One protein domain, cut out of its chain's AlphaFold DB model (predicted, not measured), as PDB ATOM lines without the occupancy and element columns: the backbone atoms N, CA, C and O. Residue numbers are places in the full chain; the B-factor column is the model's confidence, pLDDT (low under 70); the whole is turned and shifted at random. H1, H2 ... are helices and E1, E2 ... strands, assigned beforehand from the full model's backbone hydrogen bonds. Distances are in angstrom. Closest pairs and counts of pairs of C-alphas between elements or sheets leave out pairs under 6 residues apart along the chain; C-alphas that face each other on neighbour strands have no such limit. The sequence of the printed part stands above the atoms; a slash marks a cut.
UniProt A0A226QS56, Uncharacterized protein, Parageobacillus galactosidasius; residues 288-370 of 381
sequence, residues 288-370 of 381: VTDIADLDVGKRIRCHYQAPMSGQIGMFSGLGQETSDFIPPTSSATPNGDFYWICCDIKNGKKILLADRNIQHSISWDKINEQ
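Overview. This is residues 288 to 370 of the 381 residues of an uncharacterized protein of Parageobacillus galactosidasius (UniProt A0A226QS56). With little regular structure, the domain is one strongly twisted antiparallel sheet, E2 E1 E3 E4, curled like part of a barrel, with loops around it and the short helix H1 off the sheet. The printed part has 83 residues, 33 in named elements, mostly strand, in chain order E1, E2, E3, E4, H1. It is compact, radius of gyration of the C-alphas 13.2 A, spanning 34 by 28 by 19 A.

Along the chain. E3, residues 335 to 346, measures 30.4 A and bends by 59 degrees at residue 343. E1, residues 299 to 305, 19.1 A, begins at C-alpha (138.660, 160.039, 165.907). E2 is residues 314 to 316, 6.5 A; E4 is 349 to 354, 16.1 A. H1, residues 364 to 368, 6.0 A, ends at C-alpha (154.010, 147.063, 150.242).

Arrangement. Inner strands E1 and E3 are antiparallel at 136 degrees, with N 302 and O 338 within hydrogen-bond range at 2.9 A. Hairpin E1 and E2 has N 303 and O 316 at 2.8 A; hairpin E3 and E4 has N 341 and O 353 at 2.8 A. H1 is not on the sheet; its O i to N i+4 pair is within range.

Size, cuts and confidence. The farthest C-alphas, of Met 308 and Asn 347, are 35.4 A apart. The printed part has no cut; E2 to E3 is a long link. No printed residue is under pLDDT 70.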
ATOM      1  N   VAL A 288     138.348 164.721 167.862       96.62
ATOM      2  CA  VAL A 288     139.340 165.625 168.442       96.62
ATOM      3  C   VAL A 288     140.099 166.346 167.336       96.62
ATOM      4  O   VAL A 288     140.146 165.883 166.194       96.62
ATOM      5  N   THR A 289     140.700 167.485 167.677       95.56
ATOM      6  CA  THR A 289     141.505 168.287 166.737       95.56
ATOM      7  C   THR A 289     143.002 168.232 167.028       95.56
ATOM      8  O   THR A 289     143.791 168.534 166.139       95.56
ATOM      9  N   ASP A 290     143.392 167.772 168.220       94.38
ATOM     10  CA  ASP A 290     144.780 167.517 168.599       94.38
ATOM     11  C   ASP A 290     145.023 166.006 168.753       94.38
ATOM     12  O   ASP A 290     144.209 165.264 169.314       94.38
ATOM     13  N   ILE A 291     146.163 165.531 168.251       91.62
ATOM     14  CA  ILE A 291     146.593 164.134 168.374       91.62
ATOM     15  C   ILE A 291     146.894 163.734 169.827       91.62
ATOM     16  O   ILE A 291     146.886 162.539 170.154       91.62
ATOM     17  N   ALA A 292     147.169 164.704 170.703       93.38
ATOM     18  CA  ALA A 292     147.324 164.496 172.136       93.38
ATOM     19  C   ALA A 292     146.015 164.013 172.777       93.38
ATOM     20  O   ALA A 292     146.050 163.120 173.622       93.38
ATOM     21  N   ASP A 293     144.875 164.524 172.307       95.50
ATOM     22  CA  ASP A 293     143.547 164.191 172.832       95.50
ATOM     23  C   ASP A 293     142.952 162.916 172.227       95.50
ATOM     24  O   ASP A 293     141.918 162.429 172.703       95.50
ATOM     25  N   LEU A 294     143.572 162.392 171.165       96.06
ATOM     26  CA  LEU A 294     143.139 161.179 170.486       96.06
ATOM     27  C   LEU A 294     143.357 159.974 171.412       96.06
ATOM     28  O   LEU A 294     144.473 159.677 171.818       96.06
ATOM     29  N   ASP A 295     142.288 159.261 171.732       96.81
ATOM     30  CA  ASP A 295     142.315 158.073 172.589       96.81
ATOM     31  C   ASP A 295     141.442 156.982 171.963       96.81
ATOM     32  O   ASP A 295     140.727 157.243 170.992       96.81
ATOM     33  N   VAL A 296     141.499 155.760 172.484       97.69
ATOM     34  CA  VAL A 296     140.715 154.626 171.991       97.69
ATOM     35  C   VAL A 296     139.230 154.999 171.879       97.69
ATOM     36  O   VAL A 296     138.619 155.502 172.818       97.69
ATOM     37  N   GLY A 297     138.650 154.767 170.699       97.00
ATOM     38  CA  GLY A 297     137.269 155.113 170.350       97.00
ATOM     39  C   GLY A 297     137.082 156.529 169.797       97.00
ATOM     40  O   GLY A 297     136.097 156.784 169.104       97.00
ATOM     41  N   LYS A 298     138.036 157.438 170.030       97.56
ATOM     42  CA  LYS A 298     138.022 158.775 169.432       97.56
ATOM     43  C   LYS A 298     138.538 158.757 168.002       97.56
ATOM     44  O   LYS A 298     139.176 157.805 167.541       97.56
ATOM     45  N   ARG A 299     138.263 159.850 167.297       97.75
ATOM     46  CA  ARG A 299     138.660 160.039 165.907       97.75
ATOM     47  C   ARG A 299     139.272 161.408 165.661       97.75
ATOM     48  O   ARG A 299     138.957 162.360 166.359       97.75
ATOM     49  N   ILE A 300     140.122 161.509 164.651       97.44
ATOM     50  CA  ILE A 300     140.708 162.771 164.199       97.44
ATOM     51  C   ILE A 300     140.576 162.865 162.684       97.44
ATOM     52  O   ILE A 300     140.822 161.889 161.970       97.44
ATOM     53  N   ARG A 301     140.118 164.017 162.191       97.44
ATOM     54  CA  ARG A 301     139.957 164.238 160.752       97.44
ATOM     55  C   ARG A 301     141.323 164.363 160.085       97.44
ATOM     56  O   ARG A 301     142.267 164.862 160.693       97.44
ATOM     57  N   CYS A 302     141.438 163.891 158.855       97.38
ATOM     58  CA  CYS A 302     142.642 163.986 158.045       97.38
ATOM     59  C   CYS A 302     142.237 164.112 156.578       97.38
ATOM     60  O   CYS A 302     141.240 163.531 156.156       97.38
ATOM     61  N   HIS A 303     143.039 164.821 155.799       97.81
ATOM     62  CA  HIS A 303     142.917 164.868 154.354       97.81
ATOM     63  C   HIS A 303     143.736 163.754 153.708       97.81
ATOM     64  O   HIS A 303     144.838 163.447 154.177       97.81
ATOM     65  N   TYR A 304     143.233 163.181 152.616       97.19
ATOM     66  CA  TYR A 304     143.991 162.285 151.750       97.19
ATOM     67  C   TYR A 304     143.810 162.650 150.279       97.19
ATOM     68  O   TYR A 304     142.686 162.775 149.788       97.19
ATOM     69  N   GLN A 305     144.931 162.751 149.561       97.38
ATOM     70  CA  GLN A 305     144.933 163.018 148.127       97.38
ATOM     71  C   GLN A 305     145.888 162.090 147.379       97.38
ATOM     72  O   GLN A 305     147.084 162.078 147.663       97.38
ATOM     73  N   ALA A 306     145.390 161.379 146.365       96.94
ATOM     74  CA  ALA A 306     146.225 160.674 145.393       96.94
ATOM     75  C   ALA A 306     145.986 161.259 143.987       96.94
ATOM     76  O   ALA A 306     144.935 161.019 143.394       96.94
ATOM     77  N   PRO A 307     146.932 162.029 143.420       95.25
ATOM     78  CA  PRO A 307     146.720 162.693 142.132       95.25
ATOM     79  C   PRO A 307     146.816 161.737 140.933       95.25
ATOM     80  O   PRO A 307     146.374 162.077 139.839       95.25
ATOM     81  N   MET A 308     147.405 160.549 141.114       96.38
ATOM     82  CA  MET A 308     147.635 159.569 140.052       96.38
ATOM     83  C   MET A 308     147.172 158.176 140.481       96.38
ATOM     84  O   MET A 308     147.520 157.701 141.563       96.38
ATOM     85  N   SER A 309     146.426 157.509 139.598       96.38
ATOM     86  CA  SER A 309     145.973 156.131 139.802       96.38
ATOM     87  C   SER A 309     147.160 155.185 139.997       96.38
ATOM     88  O   SER A 309     148.196 155.322 139.344       96.38
ATOM     89  N   GLY A 310     147.011 154.223 140.906       94.00
ATOM     90  CA  GLY A 310     148.053 153.248 141.218       94.00
ATOM     91  C   GLY A 310     149.218 153.779 142.059       94.00
ATOM     92  O   GLY A 310     150.144 153.016 142.315       94.00
ATOM     93  N   GLN A 311     149.195 155.042 142.498       93.12
ATOM     94  CA  GLN A 311     150.189 155.609 143.417       93.12
ATOM     95  C   GLN A 311     149.580 155.871 144.793       93.12
ATOM     96  O   GLN A 311     148.396 156.196 144.899       93.12
ATOM     97  N   ILE A 312     150.397 155.754 145.842       91.12
ATOM     98  CA  ILE A 312     149.995 156.146 147.196       91.12
ATOM     99  C   ILE A 312     149.874 157.670 147.253       91.12
ATOM    100  O   ILE A 312     150.721 158.393 146.726       91.12
ATOM    101  N   GLY A 313     148.809 158.140 147.886       92.81
ATOM    102  CA  GLY A 313     148.546 159.547 148.129       92.81
ATOM    103  C   GLY A 313     149.274 160.115 149.346       92.81
ATOM    104  O   GLY A 313     150.096 159.467 149.995       92.81
ATOM    105  N   MET A 314     148.953 161.362 149.660       93.50
ATOM    106  CA  MET A 314     149.528 162.107 150.770       93.50
ATOM    107  C   MET A 314     148.467 162.390 151.827       93.50
ATOM    108  O   MET A 314     147.361 162.819 151.502       93.50
ATOM    109  N   PHE A 315     148.834 162.174 153.089       94.56
ATOM    110  CA  PHE A 315     148.053 162.618 154.237       94.56
ATOM    111  C   PHE A 315     148.421 164.063 154.578       94.56
ATOM    112  O   PHE A 315     149.595 164.426 154.540       94.56
ATOM    113  N   SER A 316     147.433 164.889 154.905       96.00
ATOM    114  CA  SER A 316     147.647 166.273 155.344       96.00
ATOM    115  C   SER A 316     146.474 166.756 156.202       96.00
ATOM    116  O   SER A 316     145.509 166.020 156.396       96.00
ATOM    117  N   GLY A 317     146.560 167.968 156.758       95.50
ATOM    118  CA  GLY A 317     145.428 168.598 157.445       95.50
ATOM    119  C   GLY A 317     144.920 167.835 158.674       95.50
ATOM    120  O   GLY A 317     143.716 167.822 158.917       95.50
ATOM    121  N   LEU A 318     145.800 167.174 159.437       95.69
ATOM    122  CA  LEU A 318     145.390 166.441 160.637       95.69
ATOM    123  C   LEU A 318     144.665 167.379 161.618       95.69
ATOM    124  O   LEU A 318     145.156 168.457 161.947       95.69
ATOM    125  N   GLY A 319     143.477 166.970 162.054       95.38
ATOM    126  CA  GLY A 319     142.601 167.749 162.926       95.38
ATOM    127  C   GLY A 319     141.792 168.840 162.217       95.38
ATOM    128  O   GLY A 319     140.891 169.407 162.835       95.38
ATOM    129  N   GLN A 320     142.031 169.112 160.930       94.69
ATOM    130  CA  GLN A 320     141.392 170.200 160.175       94.69
ATOM    131  C   GLN A 320     140.266 169.699 159.257       94.69
ATOM    132  O   GLN A 320     140.138 168.504 159.006       94.69
ATOM    133  N   GLU A 321     139.367 170.598 158.840       95.25
ATOM    134  CA  GLU A 321     138.399 170.360 157.754       95.25
ATOM    135  C   GLU A 321     138.990 171.065 156.554       95.25
ATOM    136  O   GLU A 321     139.112 172.287 156.555       95.25
ATOM    137  N   THR A 322     139.425 170.283 155.579       95.62
ATOM    138  CA  THR A 322     140.068 170.808 154.374       95.62
ATOM    139  C   THR A 322     139.218 170.589 153.136       95.62
ATOM    140  O   THR A 322     139.341 171.348 152.177       95.62
ATOM    141  N   SER A 323     138.332 169.592 153.153       95.62
ATOM    142  CA  SER A 323     137.388 169.325 152.070       95.62
ATOM    143  C   SER A 323     136.249 168.407 152.514       95.62
ATOM    144  O   SER A 323     136.215 167.910 153.642       95.62
ATOM    145  N   ASP A 324     135.298 168.160 151.613       95.62
ATOM    146  CA  ASP A 324     134.284 167.132 151.819       95.62
ATOM    147  C   ASP A 324     134.914 165.753 152.020       95.62
ATOM    148  O   ASP A 324     136.010 165.436 151.544       95.62
ATOM    149  N   PHE A 325     134.184 164.903 152.733       96.62
ATOM    150  CA  PHE A 325     134.612 163.542 152.981       96.62
ATOM    151  C   PHE A 325     134.725 162.717 151.687       96.62
ATOM    152  O   PHE A 325     133.827 162.744 150.845       96.62
ATOM    153  N   ILE A 326     135.769 161.889 151.577       98.12
ATOM    154  CA  ILE A 326     135.908 160.897 150.498       98.12
ATOM    155  C   ILE A 326     134.661 159.995 150.501       98.12
ATOM    156  O   ILE A 326     134.326 159.440 151.553       98.12
ATOM    157  N   PRO A 327     133.964 159.802 149.366       96.12
ATOM    158  CA  PRO A 327     132.811 158.908 149.307       96.12
ATOM    159  C   PRO A 327     133.176 157.480 149.744       96.12
ATOM    160  O   PRO A 327     134.286 157.038 149.454       96.12
ATOM    161  N   PRO A 328     132.268 156.702 150.363       93.12
ATOM    162  CA  PRO A 328     132.580 155.341 150.818       93.12
ATOM    163  C   PRO A 328     133.103 154.396 149.723       93.12
ATOM    164  O   PRO A 328     133.887 153.494 150.008       93.12
ATOM    165  N   THR A 329     132.694 154.605 148.468       94.44
ATOM    166  CA  THR A 329     133.194 153.854 147.304       94.44
ATOM    167  C   THR A 329     134.632 154.213 146.933       94.44
ATOM    168  O   THR A 329     135.314 153.400 146.316       94.44
ATOM    169  N   SER A 330     135.101 155.396 147.337       95.88
ATOM    170  CA  SER A 330     136.380 155.999 146.963       95.88
ATOM    171  C   SER A 330     136.551 156.213 145.450       95.88
ATOM    172  O   SER A 330     135.580 156.191 144.692       95.88
ATOM    173  N   SER A 331     137.788 156.477 145.022       97.25
ATOM    174  CA  SER A 331     138.211 156.530 143.623       97.25
ATOM    175  C   SER A 331     139.659 156.033 143.467       97.25
ATOM    176  O   SER A 331     140.348 155.734 144.449       97.25
ATOM    177  N   ALA A 332     140.142 155.947 142.224       97.38
ATOM    178  CA  ALA A 332     141.555 155.690 141.933       97.38
ATOM    179  C   ALA A 332     142.461 156.904 142.220       97.38
ATOM    180  O   ALA A 332     143.663 156.745 142.440       97.38
ATOM    181  N   THR A 333     141.871 158.104 142.219       97.69
ATOM    182  CA  THR A 333     142.521 159.402 142.445       97.69
ATOM    183  C   THR A 333     141.710 160.241 143.444       97.69
ATOM    184  O   THR A 333     141.087 161.239 143.062       97.69
ATOM    185  N   PRO A 334     141.584 159.785 144.700       97.75
ATOM    186  CA  PRO A 334     140.774 160.441 145.719       97.75
ATOM    187  C   PRO A 334     141.372 161.795 146.103       97.75
ATOM    188  O   PRO A 334     142.585 161.996 146.039       97.75
ATOM    189  N   ASN A 335     140.505 162.714 146.516       97.88
ATOM    190  CA  ASN A 335     140.855 164.010 147.084       97.88
ATOM    191  C   ASN A 335     139.731 164.395 148.047       97.88
ATOM    192  O   ASN A 335     138.640 164.749 147.602       97.88
ATOM    193  N   GLY A 336     139.957 164.232 149.345       98.06
ATOM    194  CA  GLY A 336     138.896 164.388 150.329       98.06
ATOM    195  C   GLY A 336     139.360 164.135 151.754       98.06
ATOM    196  O   GLY A 336     140.433 163.573 151.990       98.06
ATOM    197  N   ASP A 337     138.503 164.488 152.697       98.00
ATOM    198  CA  ASP A 337     138.731 164.209 154.107       98.00
ATOM    199  C   ASP A 337     138.239 162.805 154.501       98.00
ATOM    200  O   ASP A 337     137.415 162.175 153.835       98.00
ATOM    201  N   PHE A 338     138.745 162.293 155.615       97.81
ATOM    202  CA  PHE A 338     138.326 161.053 156.266       97.81
ATOM    203  C   PHE A 338     138.662 161.128 157.761       97.81
ATOM    204  O   PHE A 338     139.293 162.086 158.214       97.81
ATOM    205  N   TYR A 339     138.236 160.138 158.542       97.69
ATOM    206  CA  TYR A 339     138.639 160.026 159.941       97.69
ATOM    207  C   TYR A 339     139.658 158.913 160.137       97.69
ATOM    208  O   TYR A 339     139.433 157.777 159.725       97.69
ATOM    209  N   TRP A 340     140.719 159.216 160.880       96.94
ATOM    210  CA  TRP A 340     141.453 158.204 161.628       96.94
ATOM    211  C   TRP A 340     140.729 157.922 162.936       96.94
ATOM    212  O   TRP A 340     140.512 158.837 163.725       96.94
ATOM    213  N   ILE A 341     140.388 156.664 163.189       97.38
ATOM    214  CA  ILE A 341     139.819 156.192 164.452       97.38
ATOM    215  C   ILE A 341     140.929 155.500 165.233       97.38
ATOM    216  O   ILE A 341     141.587 154.603 164.704       97.38
ATOM    217  N   CYS A 342     141.142 155.894 166.486       96.88
ATOM    218  CA  CYS A 342     142.083 155.206 167.359       96.88
ATOM    219  C   CYS A 342     141.431 153.937 167.909       96.88
ATOM    220  O   CYS A 342     140.472 153.994 168.676       96.88
ATOM    221  N   CYS A 343     141.937 152.782 167.490       96.06
ATOM    222  CA  CYS A 343     141.385 151.481 167.858       96.06
ATOM    223  C   CYS A 343     142.112 150.846 169.047       96.06
ATOM    224  O   CYS A 343     141.528 150.011 169.730       96.06
ATOM    225  N   ASP A 344     143.378 151.205 169.273       95.94
ATOM    226  CA  ASP A 344     144.212 150.643 170.338       95.94
ATOM    227  C   ASP A 344     145.421 151.553 170.625       95.94
ATOM    228  O   ASP A 344     145.803 152.374 169.786       95.94
ATOM    229  N   ILE A 345     146.061 151.378 171.781       94.31
ATOM    230  CA  ILE A 345     147.323 152.028 172.147       94.31
ATOM    231  C   ILE A 345     148.290 150.950 172.644       94.31
ATOM    232  O   ILE A 345     148.141 150.413 173.739       94.31
ATOM    233  N   LYS A 346     149.331 150.654 171.856       91.56
ATOM    234  CA  LYS A 346     150.346 149.643 172.191       91.56
ATOM    235  C   LYS A 346     151.712 150.286 172.326       91.56
ATOM    236  O   LYS A 346     152.190 150.928 171.395       91.56
ATOM    237  N   ASN A 347     152.362 150.087 173.473       90.44
ATOM    238  CA  ASN A 347     153.700 150.621 173.756       90.44
ATOM    239  C   ASN A 347     153.806 152.139 173.492       90.44
ATOM    240  O   ASN A 347     154.782 152.608 172.913       90.44
ATOM    241  N   GLY A 348     152.763 152.898 173.850       87.31
ATOM    242  CA  GLY A 348     152.686 154.347 173.625       87.31
ATOM    243  C   GLY A 348     152.370 154.776 172.185       87.31
ATOM    244  O   GLY A 348     152.224 155.970 171.938       87.31
ATOM    245  N   LYS A 349     152.224 153.839 171.235       88.31
ATOM    246  CA  LYS A 349     151.835 154.127 169.847       88.31
ATOM    247  C   LYS A 349     150.340 153.887 169.635       88.31
ATOM    248  O   LYS A 349     149.818 152.833 169.997       88.31
ATOM    249  N   LYS A 350     149.670 154.862 169.020       90.75
ATOM    250  CA  LYS A 350     148.251 154.790 168.643       90.75
ATOM    251  C   LYS A 350     148.091 153.946 167.379       90.75
ATOM    252  O   LYS A 350     148.785 154.179 166.392       90.75
ATOM    253  N   ILE A 351     147.179 152.981 167.407       91.38
ATOM    254  CA  ILE A 351     146.807 152.165 166.251       91.38
ATOM    255  C   ILE A 351     145.569 152.790 165.619       91.38
ATOM    256  O   ILE A 351     144.507 152.832 166.243       91.38
ATOM    257  N   LEU A 352     145.724 153.297 164.396       92.19
ATOM    258  CA  LEU A 352     144.693 154.056 163.697       92.19
ATOM    259  C   LEU A 352     144.114 153.252 162.532       92.19
ATOM    260  O   LEU A 352     144.853 152.602 161.793       92.19
ATOM    261  N   LEU A 353     142.801 153.341 162.349       92.31
ATOM    262  CA  LEU A 353     142.097 152.794 161.194       92.31
ATOM    263  C   LEU A 353     141.289 153.898 160.517       92.31
ATOM    264  O   LEU A 353     140.657 154.706 161.193       92.31
ATOM    265  N   ALA A 354     141.318 153.941 159.188       94.50
ATOM    266  CA  ALA A 354     140.483 154.867 158.438       94.50
ATOM    267  C   ALA A 354     139.011 154.447 158.555       94.50
ATOM    268  O   ALA A 354     138.690 153.262 158.477       94.50
ATOM    269  N   ASP A 355     138.104 155.408 158.692       95.56
ATOM    270  CA  ASP A 355     136.661 155.155 158.807       95.56
ATOM    271  C   ASP A 355     135.990 154.710 157.494       95.56
ATOM    272  O   ASP A 355     134.787 154.450 157.461       95.56
ATOM    273  N   ARG A 356     136.754 154.643 156.399       95.31
ATOM    274  CA  ARG A 356     136.275 154.346 155.048       95.31
ATOM    275  C   ARG A 356     137.391 153.820 154.155       95.31
ATOM    276  O   ARG A 356     138.573 153.921 154.478       95.31
ATOM    277  N   ASN A 357     137.005 153.329 152.978       95.00
ATOM    278  CA  ASN A 357     137.956 153.117 151.897       95.00
ATOM    279  C   ASN A 357     138.465 154.475 151.386       95.00
ATOM    280  O   ASN A 357     137.690 155.261 150.843       95.00
ATOM    281  N   ILE A 358     139.756 154.757 151.561       95.25
ATOM    282  CA  ILE A 358     140.344 156.038 151.150       95.25
ATOM    283  C   ILE A 358     140.883 156.026 149.719       95.25
ATOM    284  O   ILE A 358     140.975 157.102 149.146       95.25
ATOM    285  N   GLN A 359     141.182 154.859 149.123       95.94
ATOM    286  CA  GLN A 359     141.633 154.723 147.727       95.94
ATOM    287  C   GLN A 359     141.421 153.303 147.185       95.94
ATOM    288  O   GLN A 359     141.674 152.326 147.883       95.94
ATOM    289  N   HIS A 360     141.069 153.174 145.901       94.75
ATOM    290  CA  HIS A 360     141.115 151.894 145.181       94.75
ATOM    291  C   HIS A 360     142.034 151.941 143.944       94.75
ATOM    292  O   HIS A 360     142.672 152.950 143.662       94.75
ATOM    293  N   SER A 361     142.116 150.838 143.186       95.69
ATOM    294  CA  SER A 361     142.943 150.727 141.964       95.69
ATOM    295  C   SER A 361     144.447 150.944 142.185       95.69
ATOM    296  O   SER A 361     145.154 151.437 141.308       95.69
ATOM    297  N   ILE A 362     144.942 150.532 143.348       93.56
ATOM    298  CA  ILE A 362     146.362 150.460 143.685       93.56
ATOM    299  C   ILE A 362     146.723 149.006 144.006       93.56
ATOM    300  O   ILE A 362     145.950 148.303 144.658       93.56
ATOM    301  N   SER A 363     147.858 148.523 143.497       93.31
ATOM    302  CA  SER A 363     148.273 147.138 143.735       93.31
ATOM    303  C   SER A 363     148.806 146.962 145.154       93.31
ATOM    304  O   SER A 363     149.406 147.871 145.733       93.31
ATOM    305  N   TRP A 364     148.635 145.756 145.697       91.31
ATOM    306  CA  TRP A 364     149.234 145.380 146.977       91.31
ATOM    307  C   TRP A 364     150.753 145.588 146.967       91.31
ATOM    308  O   TRP A 364     151.288 146.147 147.920       91.31
ATOM    309  N   ASP A 365     151.425 145.237 145.862       91.94
ATOM    310  CA  ASP A 365     152.870 145.438 145.700       91.94
ATOM    311  C   ASP A 365     153.256 146.903 145.892       91.94
ATOM    312  O   ASP A 365     154.209 147.202 146.609       91.94
ATOM    313  N   LYS A 366     152.469 147.835 145.339       91.19
ATOM    314  CA  LYS A 366     152.774 149.262 145.434       91.19
ATOM    315  C   LYS A 366     152.574 149.824 146.838       91.19
ATOM    316  O   LYS A 366     153.336 150.687 147.267       91.19
ATOM    317  N   ILE A 367     151.595 149.295 147.571       89.00
ATOM    318  CA  ILE A 367     151.384 149.595 148.994       89.00
ATOM    319  C   ILE A 367     152.527 149.007 149.842       89.00
ATOM    320  O   ILE A 367     153.049 149.667 150.745       89.00
ATOM    321  N   ASN A 368     152.949 147.777 149.535       88.19
ATOM    322  CA  ASN A 368     154.010 147.063 150.242       88.19
ATOM    323  C   ASN A 368     155.393 147.702 150.031       88.19
ATOM    324  O   ASN A 368     156.164 147.789 150.983       88.19
ATOM    325  N   GLU A 369     155.687 148.234 148.838       88.38
ATOM    326  CA  GLU A 369     156.903 149.020 148.559       88.38
ATOM    327  C   GLU A 369     157.078 150.218 149.513       88.38
ATOM    328  O   GLU A 369     158.198 150.665 149.747       88.38
ATOM    329  N   GLN A 370     155.983 150.730 150.085       82.38
ATOM    330  CA  GLN A 370     155.978 151.841 151.045       82.38
ATOM    331  C   GLN A 370     155.863 151.372 152.507       82.38
ATOM    332  O   GLN A 370     155.647 152.189 153.404       82.38
TER     333      GLN A 370